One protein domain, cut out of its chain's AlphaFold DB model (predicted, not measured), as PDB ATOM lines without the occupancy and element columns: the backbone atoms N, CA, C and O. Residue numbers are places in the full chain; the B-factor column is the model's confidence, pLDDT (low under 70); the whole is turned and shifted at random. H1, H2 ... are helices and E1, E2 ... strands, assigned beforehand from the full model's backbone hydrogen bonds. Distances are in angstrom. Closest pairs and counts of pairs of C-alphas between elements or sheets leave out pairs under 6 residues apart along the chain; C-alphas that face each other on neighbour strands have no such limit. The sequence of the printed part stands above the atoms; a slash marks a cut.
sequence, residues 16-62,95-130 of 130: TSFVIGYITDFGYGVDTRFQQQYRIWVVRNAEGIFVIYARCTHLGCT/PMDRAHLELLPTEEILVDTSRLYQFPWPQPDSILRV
ATOM      1  N   THR A  16       7.130  79.667  83.491       92.56
ATOM      2  CA  THR A  16       8.594  79.748  83.441       92.56
ATOM      3  C   THR A  16       9.242  78.410  83.114       92.56
ATOM      4  O   THR A  16      10.398  78.397  82.717       92.56
ATOM      5  N   SER A  17       8.503  77.304  83.249       95.75
ATOM      6  CA  SER A  17       8.941  75.964  82.870       95.75
ATOM      7  C   SER A  17       8.080  75.381  81.748       95.75
ATOM      8  O   SER A  17       6.846  75.470  81.768       95.75
ATOM      9  N   PHE A  18       8.735  74.816  80.737       96.56
ATOM     10  CA  PHE A  18       8.086  74.285  79.538       96.56
ATOM     11  C   PHE A  18       8.995  73.292  78.805       96.56
ATOM     12  O   PHE A  18      10.216  73.335  78.926       96.56
ATOM     13  N   VAL A  19       8.378  72.392  78.040       97.19
ATOM     14  CA  VAL A  19       9.072  71.385  77.230       97.19
ATOM     15  C   VAL A  19       9.270  71.914  75.812       97.19
ATOM     16  O   VAL A  19       8.350  72.511  75.250       97.19
ATOM     17  N   ILE A  20      10.459  71.705  75.240       97.06
ATOM     18  CA  ILE A  20      10.810  72.178  73.886       97.06
ATOM     19  C   ILE A  20      10.949  71.057  72.841       97.06
ATOM     20  O   ILE A  20      11.216  71.357  71.680       97.06
ATOM     21  N   GLY A  21      10.736  69.797  73.230       96.81
ATOM     22  CA  GLY A  21      10.866  68.617  72.366       96.81
ATOM     23  C   GLY A  21      12.104  67.781  72.691       96.81
ATOM     24  O   GLY A  21      12.639  67.860  73.797       96.81
ATOM     25  N   TYR A  22      12.555  66.983  71.728       96.00
ATOM     26  CA  TYR A  22      13.682  66.057  71.858       96.00
ATOM     27  C   TYR A  22      14.983  66.680  71.356       96.00
ATOM     28  O   TYR A  22      14.977  67.571  70.510       96.00
ATOM     29  N   ILE A  23      16.135  66.163  71.795       93.88
ATOM     30  CA  ILE A  23      17.449  66.634  71.311       93.88
ATOM     31  C   ILE A  23      17.572  66.484  69.783       93.88
ATOM     32  O   ILE A  23      18.161  67.336  69.115       93.88
ATOM     33  N   THR A  24      16.988  65.425  69.217       94.38
ATOM     34  CA  THR A  24      16.977  65.153  67.772       94.38
ATOM     35  C   THR A  24      16.181  66.166  66.958       94.38
ATOM     36  O   THR A  24      16.410  66.273  65.755       94.38
ATOM     37  N   ASP A  25      15.298  66.941  67.592       96.81
ATOM     38  CA  ASP A  25      14.510  67.981  66.922       96.81
ATOM     39  C   ASP A  25      15.351  69.227  66.600       96.81
ATOM     40  O   ASP A  25      14.862  70.153  65.948       96.81
ATOM     41  N   PHE A  26      16.604  69.274  67.068       96.75
ATOM     42  CA  PHE A  26      17.506  70.412  66.947       96.75
ATOM     43  C   PHE A  26      18.735  70.074  66.093       96.75
ATOM     44  O   PHE A  26      19.581  69.242  66.444       96.75
ATOM     45  N   GLY A  27      18.861  70.769  64.960       95.94
ATOM     46  CA  GLY A  27      20.089  70.798  64.164       95.94
ATOM     47  C   GLY A  27      21.197  71.602  64.852       95.94
ATOM     48  O   GLY A  27      20.944  72.308  65.824       95.94
ATOM     49  N   TYR A  28      22.428  71.501  64.346       96.00
ATOM     50  CA  TYR A  28      23.516  72.377  64.791       96.00
ATOM     51  C   TYR A  28      23.211  73.843  64.451       96.00
ATOM     52  O   TYR A  28      22.714  74.137  63.366       96.00
ATOM     53  N   GLY A  29      23.559  74.751  65.359       97.00
ATOM     54  CA  GLY A  29      23.328  76.186  65.228       97.00
ATOM     55  C   GLY A  29      22.274  76.713  66.198       97.00
ATOM     56  O   GLY A  29      22.051  76.144  67.268       97.00
ATOM     57  N   VAL A  30      21.671  77.843  65.827       98.06
ATOM     58  CA  VAL A  30      20.699  78.590  66.636       98.06
ATOM     59  C   VAL A  30      19.297  78.367  66.079       98.06
ATOM     60  O   VAL A  30      19.003  78.730  64.942       98.06
ATOM     61  N   ASP A  31      18.413  77.829  66.908       97.88
ATOM     62  CA  ASP A  31      17.000  77.684  66.607       97.88
ATOM     63  C   ASP A  31      16.201  78.877  67.143       97.88
ATOM     64  O   ASP A  31      16.296  79.256  68.319       97.88
ATOM     65  N   THR A  32      15.394  79.462  66.259       97.19
ATOM     66  CA  THR A  32      14.673  80.709  66.508       97.19
ATOM     67  C   THR A  32      13.188  80.538  66.836       97.19
ATOM     68  O   THR A  32      12.522  81.510  67.203       97.19
ATOM     69  N   ARG A  33      12.657  79.308  66.775       96.94
ATOM     70  CA  ARG A  33      11.208  79.043  66.821       96.94
ATOM     71  C   ARG A  33      10.533  79.472  68.132       96.94
ATOM     72  O   ARG A  33       9.343  79.768  68.147       96.94
ATOM     73  N   PHE A  34      11.291  79.545  69.228       96.31
ATOM     74  CA  PHE A  34      10.772  79.810  70.577       96.31
ATOM     75  C   PHE A  34      10.889  81.272  71.040       96.31
ATOM     76  O   PHE A  34      10.460  81.597  72.152       96.31
ATOM     77  N   GLN A  35      11.421  82.174  70.210       94.75
ATOM     78  CA  GLN A  35      11.657  83.573  70.592       94.75
ATOM     79  C   GLN A  35      10.385  84.285  71.058       94.75
ATOM     80  O   GLN A  35      10.388  84.941  72.096       94.75
ATOM     81  N   GLN A  36       9.300  84.171  70.293       92.88
ATOM     82  CA  GLN A  36       8.066  84.916  70.564       92.88
ATOM     83  C   GLN A  36       7.296  84.341  71.755       92.88
ATOM     84  O   GLN A  36       6.694  85.084  72.524       92.88
ATOM     85  N   GLN A  37       7.332  83.018  71.917       93.94
ATOM     86  CA  GLN A  37       6.554  82.320  72.938       93.94
ATOM     87  C   GLN A  37       7.232  82.345  74.310       93.94
ATOM     88  O   GLN A  37       6.567  82.558  75.321       93.94
ATOM     89  N   TYR A  38       8.547  82.134  74.343       95.56
ATOM     90  CA  TYR A  38       9.292  81.911  75.583       95.56
ATOM     91  C   TYR A  38      10.477  82.848  75.767       95.56
ATOM     92  O   TYR A  38      11.097  82.852  76.830       95.56
ATOM     93  N   ARG A  39      10.789  83.667  74.754       96.12
ATOM     94  CA  ARG A  39      11.930  84.581  74.782       96.12
ATOM     95  C   ARG A  39      13.253  83.849  75.000       96.12
ATOM     96  O   ARG A  39      14.091  84.261  75.804       96.12
ATOM     97  N   ILE A  40      13.442  82.767  74.258       97.81
ATOM     98  CA  ILE A  40      14.663  81.968  74.290       97.81
ATOM     99  C   ILE A  40      15.189  81.686  72.887       97.81
ATOM    100  O   ILE A  40      14.438  81.723  71.910       97.81
ATOM    101  N   TRP A  41      16.467  81.333  72.838       98.25
ATOM    102  CA  TRP A  41      17.123  80.700  71.703       98.25
ATOM    103  C   TRP A  41      17.641  79.337  72.132       98.25
ATOM    104  O   TRP A  41      18.266  79.229  73.188       98.25
ATOM    105  N   VAL A  42      17.400  78.310  71.323       98.19
ATOM    106  CA  VAL A  42      17.971  76.979  71.560       98.19
ATOM    107  C   VAL A  42      19.210  76.864  70.690       98.19
ATOM    108  O   VAL A  42      19.138  77.109  69.491       98.19
ATOM    109  N   VAL A  43      20.350  76.537  71.284       97.50
ATOM    110  CA  VAL A  43      21.623  76.449  70.573       97.50
ATOM    111  C   VAL A  43      22.178  75.050  70.726       97.50
ATOM    112  O   VAL A  43      22.301  74.552  71.844       97.50
ATOM    113  N   ARG A  44      22.538  74.428  69.606       96.38
ATOM    114  CA  ARG A  44      23.213  73.132  69.591       96.38
ATOM    115  C   ARG A  44      24.553  73.250  68.882       96.38
ATOM    116  O   ARG A  44      24.622  73.645  67.721       96.38
ATOM    117  N   ASN A  45      25.623  72.890  69.573       94.12
ATOM    118  CA  ASN A  45      26.981  72.850  69.036       94.12
ATOM    119  C   ASN A  45      27.611  71.473  69.316       94.12
ATOM    120  O   ASN A  45      26.923  70.538  69.725       94.12
ATOM    121  N   ALA A  46      28.912  71.330  69.055       92.62
ATOM    122  CA  ALA A  46      29.631  70.071  69.262       92.62
ATOM    123  C   ALA A  46      29.710  69.627  70.737       92.62
ATOM    124  O   ALA A  46      29.950  68.452  70.988       92.62
ATOM    125  N   GLU A  47      29.518  70.536  71.696       90.75
ATOM    126  CA  GLU A  47      29.558  70.224  73.131       90.75
ATOM    127  C   GLU A  47      28.203  69.763  73.677       90.75
ATOM    128  O   GLU A  47      28.147  69.096  74.711       90.75
ATOM    129  N   GLY A  48      27.107  70.147  73.018       93.50
ATOM    130  CA  GLY A  48      25.762  69.814  73.459       93.50
ATOM    131  C   GLY A  48      24.712  70.838  73.052       93.50
ATOM    132  O   GLY A  48      24.880  71.605  72.102       93.50
ATOM    133  N   ILE A  49      23.606  70.829  73.792       96.31
ATOM    134  CA  ILE A  49      22.481  71.748  73.625       96.31
ATOM    135  C   ILE A  49      22.334  72.635  74.861       96.31
ATOM    136  O   ILE A  49      22.347  72.165  75.996       96.31
ATOM    137  N   PHE A  50      22.198  73.938  74.647       97.06
ATOM    138  CA  PHE A  50      21.940  74.916  75.697       97.06
ATOM    139  C   PHE A  50      20.872  75.909  75.253       97.06
ATOM    140  O   PHE A  50      20.580  76.058  74.066       97.06
ATOM    141  N   VAL A  51      20.273  76.604  76.218       98.00
ATOM    142  CA  VAL A  51      19.230  77.593  75.945       98.00
ATOM    143  C   VAL A  51      19.673  78.952  76.446       98.00
ATOM    144  O   VAL A  51      19.936  79.130  77.632       98.00
ATOM    145  N   ILE A  52      19.738  79.921  75.538       98.06
ATOM    146  CA  ILE A  52      20.007  81.321  75.857       98.06
ATOM    147  C   ILE A  52      18.675  82.006  76.151       98.06
ATOM    148  O   ILE A  52      17.753  81.968  75.336       98.06
ATOM    149  N   TYR A  53      18.576  82.697  77.285       97.81
ATOM    150  CA  TYR A  53      17.465  83.607  77.533       97.81
ATOM    151  C   TYR A  53      17.679  84.878  76.705       97.81
ATOM    152  O   TYR A  53      18.665  85.588  76.903       97.81
ATOM    153  N   ALA A  54      16.773  85.164  75.763       97.62
ATOM    154  CA  ALA A  54      16.917  86.199  74.737       97.62
ATOM    155  C   ALA A  54      16.702  87.613  75.314       97.62
ATOM    156  O   ALA A  54      15.795  88.359  74.936       97.62
ATOM    157  N   ARG A  55      17.547  87.982  76.275       98.12
ATOM    158  CA  ARG A  55      17.538  89.244  77.003       98.12
ATOM    159  C   ARG A  55      18.921  89.870  76.945       98.12
ATOM    160  O   ARG A  55      19.862  89.412  77.585       98.12
ATOM    161  N   CYS A  56      19.006  90.984  76.230       98.44
ATOM    162  CA  CYS A  56      20.178  91.834  76.196       98.44
ATOM    163  C   CYS A  56      20.539  92.274  77.615       98.44
ATOM    164  O   CYS A  56      19.722  92.846  78.338       98.44
ATOM    165  N   THR A  57      21.791  92.051  77.982       98.25
ATOM    166  CA  THR A  57      22.356  92.358  79.300       98.25
ATOM    167  C   THR A  57      22.644  93.840  79.516       98.25
ATOM    168  O   THR A  57      23.044  94.212  80.613       98.25
ATOM    169  N   HIS A  58      22.420  94.686  78.504       98.25
ATOM    170  CA  HIS A  58      22.422  96.138  78.662       98.25
ATOM    171  C   HIS A  58      21.173  96.602  79.433       98.25
ATOM    172  O   HIS A  58      21.254  96.880  80.622       98.25
ATOM    173  N   LEU A  59      20.008  96.651  78.771       97.62
ATOM    174  CA  LEU A  59      18.749  97.151  79.351       97.62
ATOM    175  C   LEU A  59      17.544  96.246  79.054       97.62
ATOM    176  O   LEU A  59      16.394  96.662  79.150       97.62
ATOM    177  N   GLY A  60      17.793  94.990  78.682       97.19
ATOM    178  CA  GLY A  60      16.743  93.982  78.645       97.19
ATOM    179  C   GLY A  60      15.898  93.931  77.375       97.19
ATOM    180  O   GLY A  60      14.852  93.298  77.422       97.19
ATOM    181  N   CYS A  61      16.319  94.518  76.251       97.62
ATOM    182  CA  CYS A  61      15.704  94.249  74.940       97.62
ATOM    183  C   CYS A  61      15.937  92.798  74.487       97.62
ATOM    184  O   CYS A  61      16.793  92.117  75.041       97.62
ATOM    185  N   THR A  62      15.210  92.313  73.482       97.88
ATOM    186  CA  THR A  62      15.446  90.991  72.871       97.88
ATOM    187  C   THR A  62      16.373  91.146  71.659       97.88
ATOM    188  O   THR A  62      15.967  91.800  70.702       97.88
ATOM    189  N   PRO A  95      28.069  88.417  78.846       97.94
ATOM    190  CA  PRO A  95      27.315  87.455  78.041       97.94
ATOM    191  C   PRO A  95      25.861  87.304  78.491       97.94
ATOM    192  O   PRO A  95      25.542  87.576  79.654       97.94
ATOM    193  N   MET A  96      24.995  86.853  77.579       97.88
ATOM    194  CA  MET A  96      23.594  86.529  77.872       97.88
ATOM    195  C   MET A  96      23.468  85.364  78.867       97.88
ATOM    196  O   MET A  96      24.361  84.524  79.014       97.88
ATOM    197  N   ASP A  97      22.342  85.341  79.577       97.19
ATOM    198  CA  ASP A  97      22.050  84.308  80.571       97.19
ATOM    199  C   ASP A  97      21.646  82.996  79.877       97.19
ATOM    200  O   ASP A  97      20.934  83.025  78.869       97.19
ATOM    201  N   ARG A  98      22.046  81.851  80.438       97.25
ATOM    202  CA  ARG A  98      21.538  80.532  80.024       97.25
ATOM    203  C   ARG A  98      20.421  80.072  80.956       97.25
ATOM    204  O   ARG A  98      20.487  80.333  82.152       97.25
ATOM    205  N   ALA A  99      19.397  79.416  80.425       96.75
ATOM    206  CA  ALA A  99      18.332  78.819  81.230       96.75
ATOM    207  C   ALA A  99      18.754  77.451  81.785       96.75
ATOM    208  O   ALA A  99      19.643  76.801  81.233       96.75
ATOM    209  N   HIS A 100      18.109  77.023  82.870       96.00
ATOM    210  CA  HIS A 100      18.255  75.671  83.394       96.00
ATOM    211  C   HIS A 100      17.610  74.654  82.459       96.00
ATOM    212  O   HIS A 100      16.496  74.879  81.977       96.00
ATOM    213  N   LEU A 101      18.319  73.550  82.233       96.06
ATOM    214  CA  LEU A 101      17.862  72.432  81.423       96.06
ATOM    215  C   LEU A 101      17.821  71.148  82.237       96.06
ATOM    216  O   LEU A 101      18.728  70.865  83.017       96.06
ATOM    217  N   GLU A 102      16.795  70.347  81.980       95.06
ATOM    218  CA  GLU A 102      16.648  69.003  82.521       95.06
ATOM    219  C   GLU A 102      16.176  68.069  81.403       95.06
ATOM    220  O   GLU A 102      15.264  68.404  80.643       95.06
ATOM    221  N   LEU A 103      16.809  66.901  81.287       95.31
ATOM    222  CA  LEU A 103      16.324  65.834  80.419       95.31
ATOM    223  C   LEU A 103      15.313  65.003  81.208       95.31
ATOM    224  O   LEU A 103      15.666  64.360  82.197       95.31
ATOM    225  N   LEU A 104      14.055  65.033  80.781       95.75
ATOM    226  CA  LEU A 104      12.988  64.291  81.437       95.75
ATOM    227  C   LEU A 104      13.115  62.781  81.163       95.75
ATOM    228  O   LEU A 104      13.726  62.382  80.171       95.75
ATOM    229  N   PRO A 105      12.466  61.914  81.967       95.69
ATOM    230  CA  PRO A 105      12.411  60.475  81.693       95.69
ATOM    231  C   PRO A 105      11.784  60.111  80.338       95.69
ATOM    232  O   PRO A 105      11.974  58.998  79.858       95.69
ATOM    233  N   THR A 106      11.020  61.029  79.738       95.00
ATOM    234  CA  THR A 106      10.452  60.906  78.388       95.00
ATOM    235  C   THR A 106      11.449  61.246  77.277       95.00
ATOM    236  O   THR A 106      11.064  61.192  76.115       95.00
ATOM    237  N   GLU A 107      12.696  61.599  77.614       93.75
ATOM    238  CA  GLU A 107      13.752  62.106  76.716       93.75
ATOM    239  C   GLU A 107      13.475  63.492  76.110       93.75
ATOM    240  O   GLU A 107      14.220  63.985  75.260       93.75
ATOM    241  N   GLU A 108      12.427  64.159  76.582       96.94
ATOM    242  CA  GLU A 108      12.144  65.542  76.232       96.94
ATOM    243  C   GLU A 108      12.961  66.509  77.096       96.94
ATOM    244  O   GLU A 108      13.259  66.250  78.265       96.94
ATOM    245  N   ILE A 109      13.297  67.663  76.528       97.38
ATOM    246  CA  ILE A 109      14.044  68.718  77.206       97.38
ATOM    247  C   ILE A 109      13.060  69.652  77.906       97.38
ATOM    248  O   ILE A 109      12.276  70.355  77.257       97.38
ATOM    249  N   LEU A 110      13.148  69.703  79.232       97.38
ATOM    250  CA  LEU A 110      12.539  70.744  80.045       97.38
ATOM    251  C   LEU A 110      13.475  71.957  80.107       97.38
ATOM    252  O   LEU A 110      14.662  71.830  80.404       97.38
ATOM    253  N   VAL A 111      12.917  73.140  79.873       97.69
ATOM    254  CA  VAL A 111      13.579  74.433  80.068       97.69
ATOM    255  C   VAL A 111      12.914  75.147  81.235       97.69
ATOM    256  O   VAL A 111      11.687  75.236  81.271       97.69
ATOM    257  N   ASP A 112      13.705  75.701  82.155       96.81
ATOM    258  CA  ASP A 112      13.225  76.562  83.240       96.81
ATOM    259  C   ASP A 112      13.901  77.943  83.198       96.81
ATOM    260  O   ASP A 112      15.063  78.120  83.569       96.81
ATOM    261  N   THR A 113      13.148  78.956  82.760       96.38
ATOM    262  CA  THR A 113      13.605  80.350  82.669       96.38
ATOM    263  C   THR A 113      13.522  81.106  83.996       96.38
ATOM    264  O   THR A 113      13.953  82.257  84.053       96.38
ATOM    265  N   SER A 114      12.967  80.512  85.060       94.88
ATOM    266  CA  SER A 114      13.051  81.088  86.412       94.88
ATOM    267  C   SER A 114      14.443  80.895  87.024       94.88
ATOM    268  O   SER A 114      14.862  81.668  87.888       94.88
ATOM    269  N   ARG A 115      15.199  79.909  86.522       94.81
ATOM    270  CA  ARG A 115      16.568  79.591  86.927       94.81
ATOM    271  C   ARG A 115      17.533  79.954  85.804       94.81
ATOM    272  O   ARG A 115      17.815  79.161  84.912       94.81
ATOM    273  N   LEU A 116      18.030  81.187  85.855       95.19
ATOM    274  CA  LEU A 116      18.991  81.709  84.887       95.19
ATOM    275  C   LEU A 116      20.414  81.672  85.442       95.19
ATOM    276  O   LEU A 116      20.668  82.086  86.573       95.19
ATOM    277  N   TYR A 117      21.353  81.250  84.606       94.94
ATOM    278  CA  TYR A 117      22.773  81.208  84.899       94.94
ATOM    279  C   TYR A 117      23.516  82.336  84.184       94.94
ATOM    280  O   TYR A 117      23.499  82.436  82.955       94.94
ATOM    281  N   GLN A 118      24.202  83.165  84.967       93.94
ATOM    282  CA  GLN A 118      25.106  84.196  84.460       93.94
ATOM    283  C   GLN A 118      26.473  83.597  84.120       93.94
ATOM    284  O   GLN A 118      26.845  82.545  84.634       93.94
ATOM    285  N   PHE A 119      27.228  84.284  83.266       90.38
ATOM    286  CA  PHE A 119      28.608  83.912  82.968       90.38
ATOM    287  C   PHE A 119      29.520  84.103  84.203       90.38
ATOM    288  O   PHE A 119      29.381  85.125  84.882       90.38
ATOM    289  N   PRO A 120      30.485  83.201  84.476       88.94
ATOM    290  CA  PRO A 120      30.764  81.959  83.750       88.94
ATOM    291  C   PRO A 120      29.653  80.926  83.974       88.94
ATOM    292  O   PRO A 120      29.272  80.660  85.111       88.94
ATOM    293  N   TRP A 121      29.117  80.356  82.889       82.88
ATOM    294  CA  TRP A 121      27.980  79.441  82.991       82.88
ATOM    295  C   TRP A 121      28.399  78.168  83.761       82.88
ATOM    296  O   TRP A 121      29.391  77.543  83.379       82.88
ATOM    297  N   PRO A 122      27.697  77.776  84.843       69.31
ATOM    298  CA  PRO A 122      28.035  76.613  85.661       69.31
ATOM    299  C   PRO A 122      27.777  75.307  84.894       69.31
ATOM    300  O   PRO A 122      26.810  75.189  84.142       69.31
ATOM    301  N   GLN A 123      28.673  74.334  85.059       69.19
ATOM    302  CA  GLN A 123      28.989  73.337  84.022       69.19
ATOM    303  C   GLN A 123      28.317  71.941  84.109       69.19
ATOM    304  O   GLN A 123      28.867  71.005  83.531       69.19
ATOM    305  N   PRO A 124      27.138  71.758  84.734       70.19
ATOM    306  CA  PRO A 124      26.268  70.640  84.321       70.19
ATOM    307  C   PRO A 124      24.895  71.074  83.790       70.19
ATOM    308  O   PRO A 124      24.460  70.574  82.766       70.19
ATOM    309  N   ASP A 125      24.238  72.041  84.425       79.31
ATOM    310  CA  ASP A 125      22.809  72.293  84.178       79.31
ATOM    311  C   ASP A 125      22.532  73.408  83.154       79.31
ATOM    312  O   ASP A 125      21.383  73.695  82.816       79.31
ATOM    313  N   SER A 126      23.585  74.096  82.701       78.38
ATOM    314  CA  SER A 126      23.496  75.154  81.685       78.38
ATOM    315  C   SER A 126      23.706  74.638  80.257       78.38
ATOM    316  O   SER A 126      23.624  75.419  79.306       78.38
ATOM    317  N   ILE A 127      24.009  73.343  80.107       88.88
ATOM    318  CA  ILE A 127      24.202  72.644  78.837       88.88
ATOM    319  C   ILE A 127      23.927  71.150  79.029       88.88
ATOM    320  O   ILE A 127      24.562  70.499  79.852       88.88
ATOM    321  N   LEU A 128      23.023  70.581  78.237       89.25
ATOM    322  CA  LEU A 128      22.884  69.131  78.148       89.25
ATOM    323  C   LEU A 128      23.941  68.624  77.167       89.25
ATOM    324  O   LEU A 128      23.861  68.882  75.963       89.25
ATOM    325  N   ARG A 129      24.959  67.946  77.700       86.56
ATOM    326  CA  ARG A 129      26.010  67.313  76.896       86.56
ATOM    327  C   ARG A 129      25.463  66.032  76.270       86.56
ATOM    328  O   ARG A 129      24.832  65.240  76.968       86.56
ATOM    329  N   VAL A 130      25.713  65.857  74.975       68.31
ATOM    330  CA  VAL A 130      25.329  64.680  74.175       68.31
ATOM    331  C   VAL A 130      26.539  64.048  73.524       68.31
ATOM    332  O   VAL A 130      27.476  64.805  73.194       68.31
TER     333      VAL A 130
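Overview. This is residues 16 to 62 and 95 to 130 of the 130 residues of the protein "Rieske domain-containing protein" of Acidobacteria bacterium RIFCSPLOWO2_12_FULL_59_11 (UniProt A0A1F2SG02). Two small three-stranded antiparallel sheets, E1-E6-E5 and E2-E3-E4, meet along their edge strands E5 and E4 and stand open on the other side, between E1 and E2, like a V or a half-closed barrel. E6 makes a sharp bend in the first sheet, the short helix H1 lies on the open side, and the final stretch, residues 118 to 130, folds back along the outside where E4 and E5 come together. The printed part has 83 residues, with the named elements in the order E1, E2, H1, E3, E4, E5, E6. The class is mostly strand, with 41 of the 83 residues in named elements, under half. The whole is compact, with a radius of gyration of the C-alphas of 11.8 A, and spans 36 by 26 by 23 A.

Along the chain. E6, the longest strand, is residues 108 to 117 and measures 20.8 A from its first to its last C-alpha, the last being C-alpha 117 at (22.773, 81.208, 84.899). Its neighbours are E1, residues 17 to 22, 15.6 A, beginning with C-alpha 17 at (8.941, 75.964, 82.870), and E5, residues 98 to 103, 15.6 A. In the other sheet E2 is residues 29 to 31, 6.6 A, E3 is residues 40 to 45, 16.2 A, and E4 is residues 48 to 53, 16.6 A. E4 ends with C-alpha 53 at (17.465, 83.607, 77.533). H1 is residues 35 to 38, 5.8 A.

Arrangement. In the strongly twisted sheet E1-E6-E5, E6 is the inner strand. E1 and E6 are antiparallel at 139 degrees, with N 20 and O 109 at 3.0 A and N 111 and O 18 at 2.9 A, both within hydrogen-bond range. E5 and E6 form a hairpin, antiparallel at 148 degrees. E6 bends by 91 degrees at residue 114: before the bend N 112 and O 100 are 2.9 A apart, after it N 117 and O 98 are 2.8 A apart, both within hydrogen-bond range. In the sheet E2-E3-E4, E3 is the inner strand. E3 and E4 form a hairpin, antiparallel at 157 degrees, with N 43 and O 50 within hydrogen-bond range at 2.8 A. E2 and E3 are antiparallel at 154 degrees, with N 29 and O 44 within hydrogen-bond range at 2.8 A. Between the sheets, E4 and E5 have 11 pairs of C-alphas within 8 A, the closest being those of Ile 52 and Arg 98, 4.5 A. E3 and E5 are near each other, with 6 pairs of C-alphas within 10 A. Among the pairs that are apart are E1 and E2, and E3 and E6. H1 only grazes the sheet E1-E6-E5 with residue 38, and is on it only just, with 5 pairs of C-alphas within 10 A. It is only just not on the sheet E2-E3-E4, with 4 such pairs. H1 is too short for any O i to N i+4 pair, and its one O i to N i+3 pair is not within hydrogen-bond range.

Size, cuts and confidence. The two C-alphas farthest apart are those of Leu 59 and Pro 105, 37.3 A. Residues 63 to 94 are cut out, and C-alphas 62 and 95 are 13.4 A apart across the cut, which falls in the link from E4 to E5. Of the links that are printed whole, E1 to E2 is short with 6 residues, and the others are tight. The chain ends at residue 130. The mean pLDDT of the printed part is 93.9; residues 122 to 123 and residue 130 are under 70.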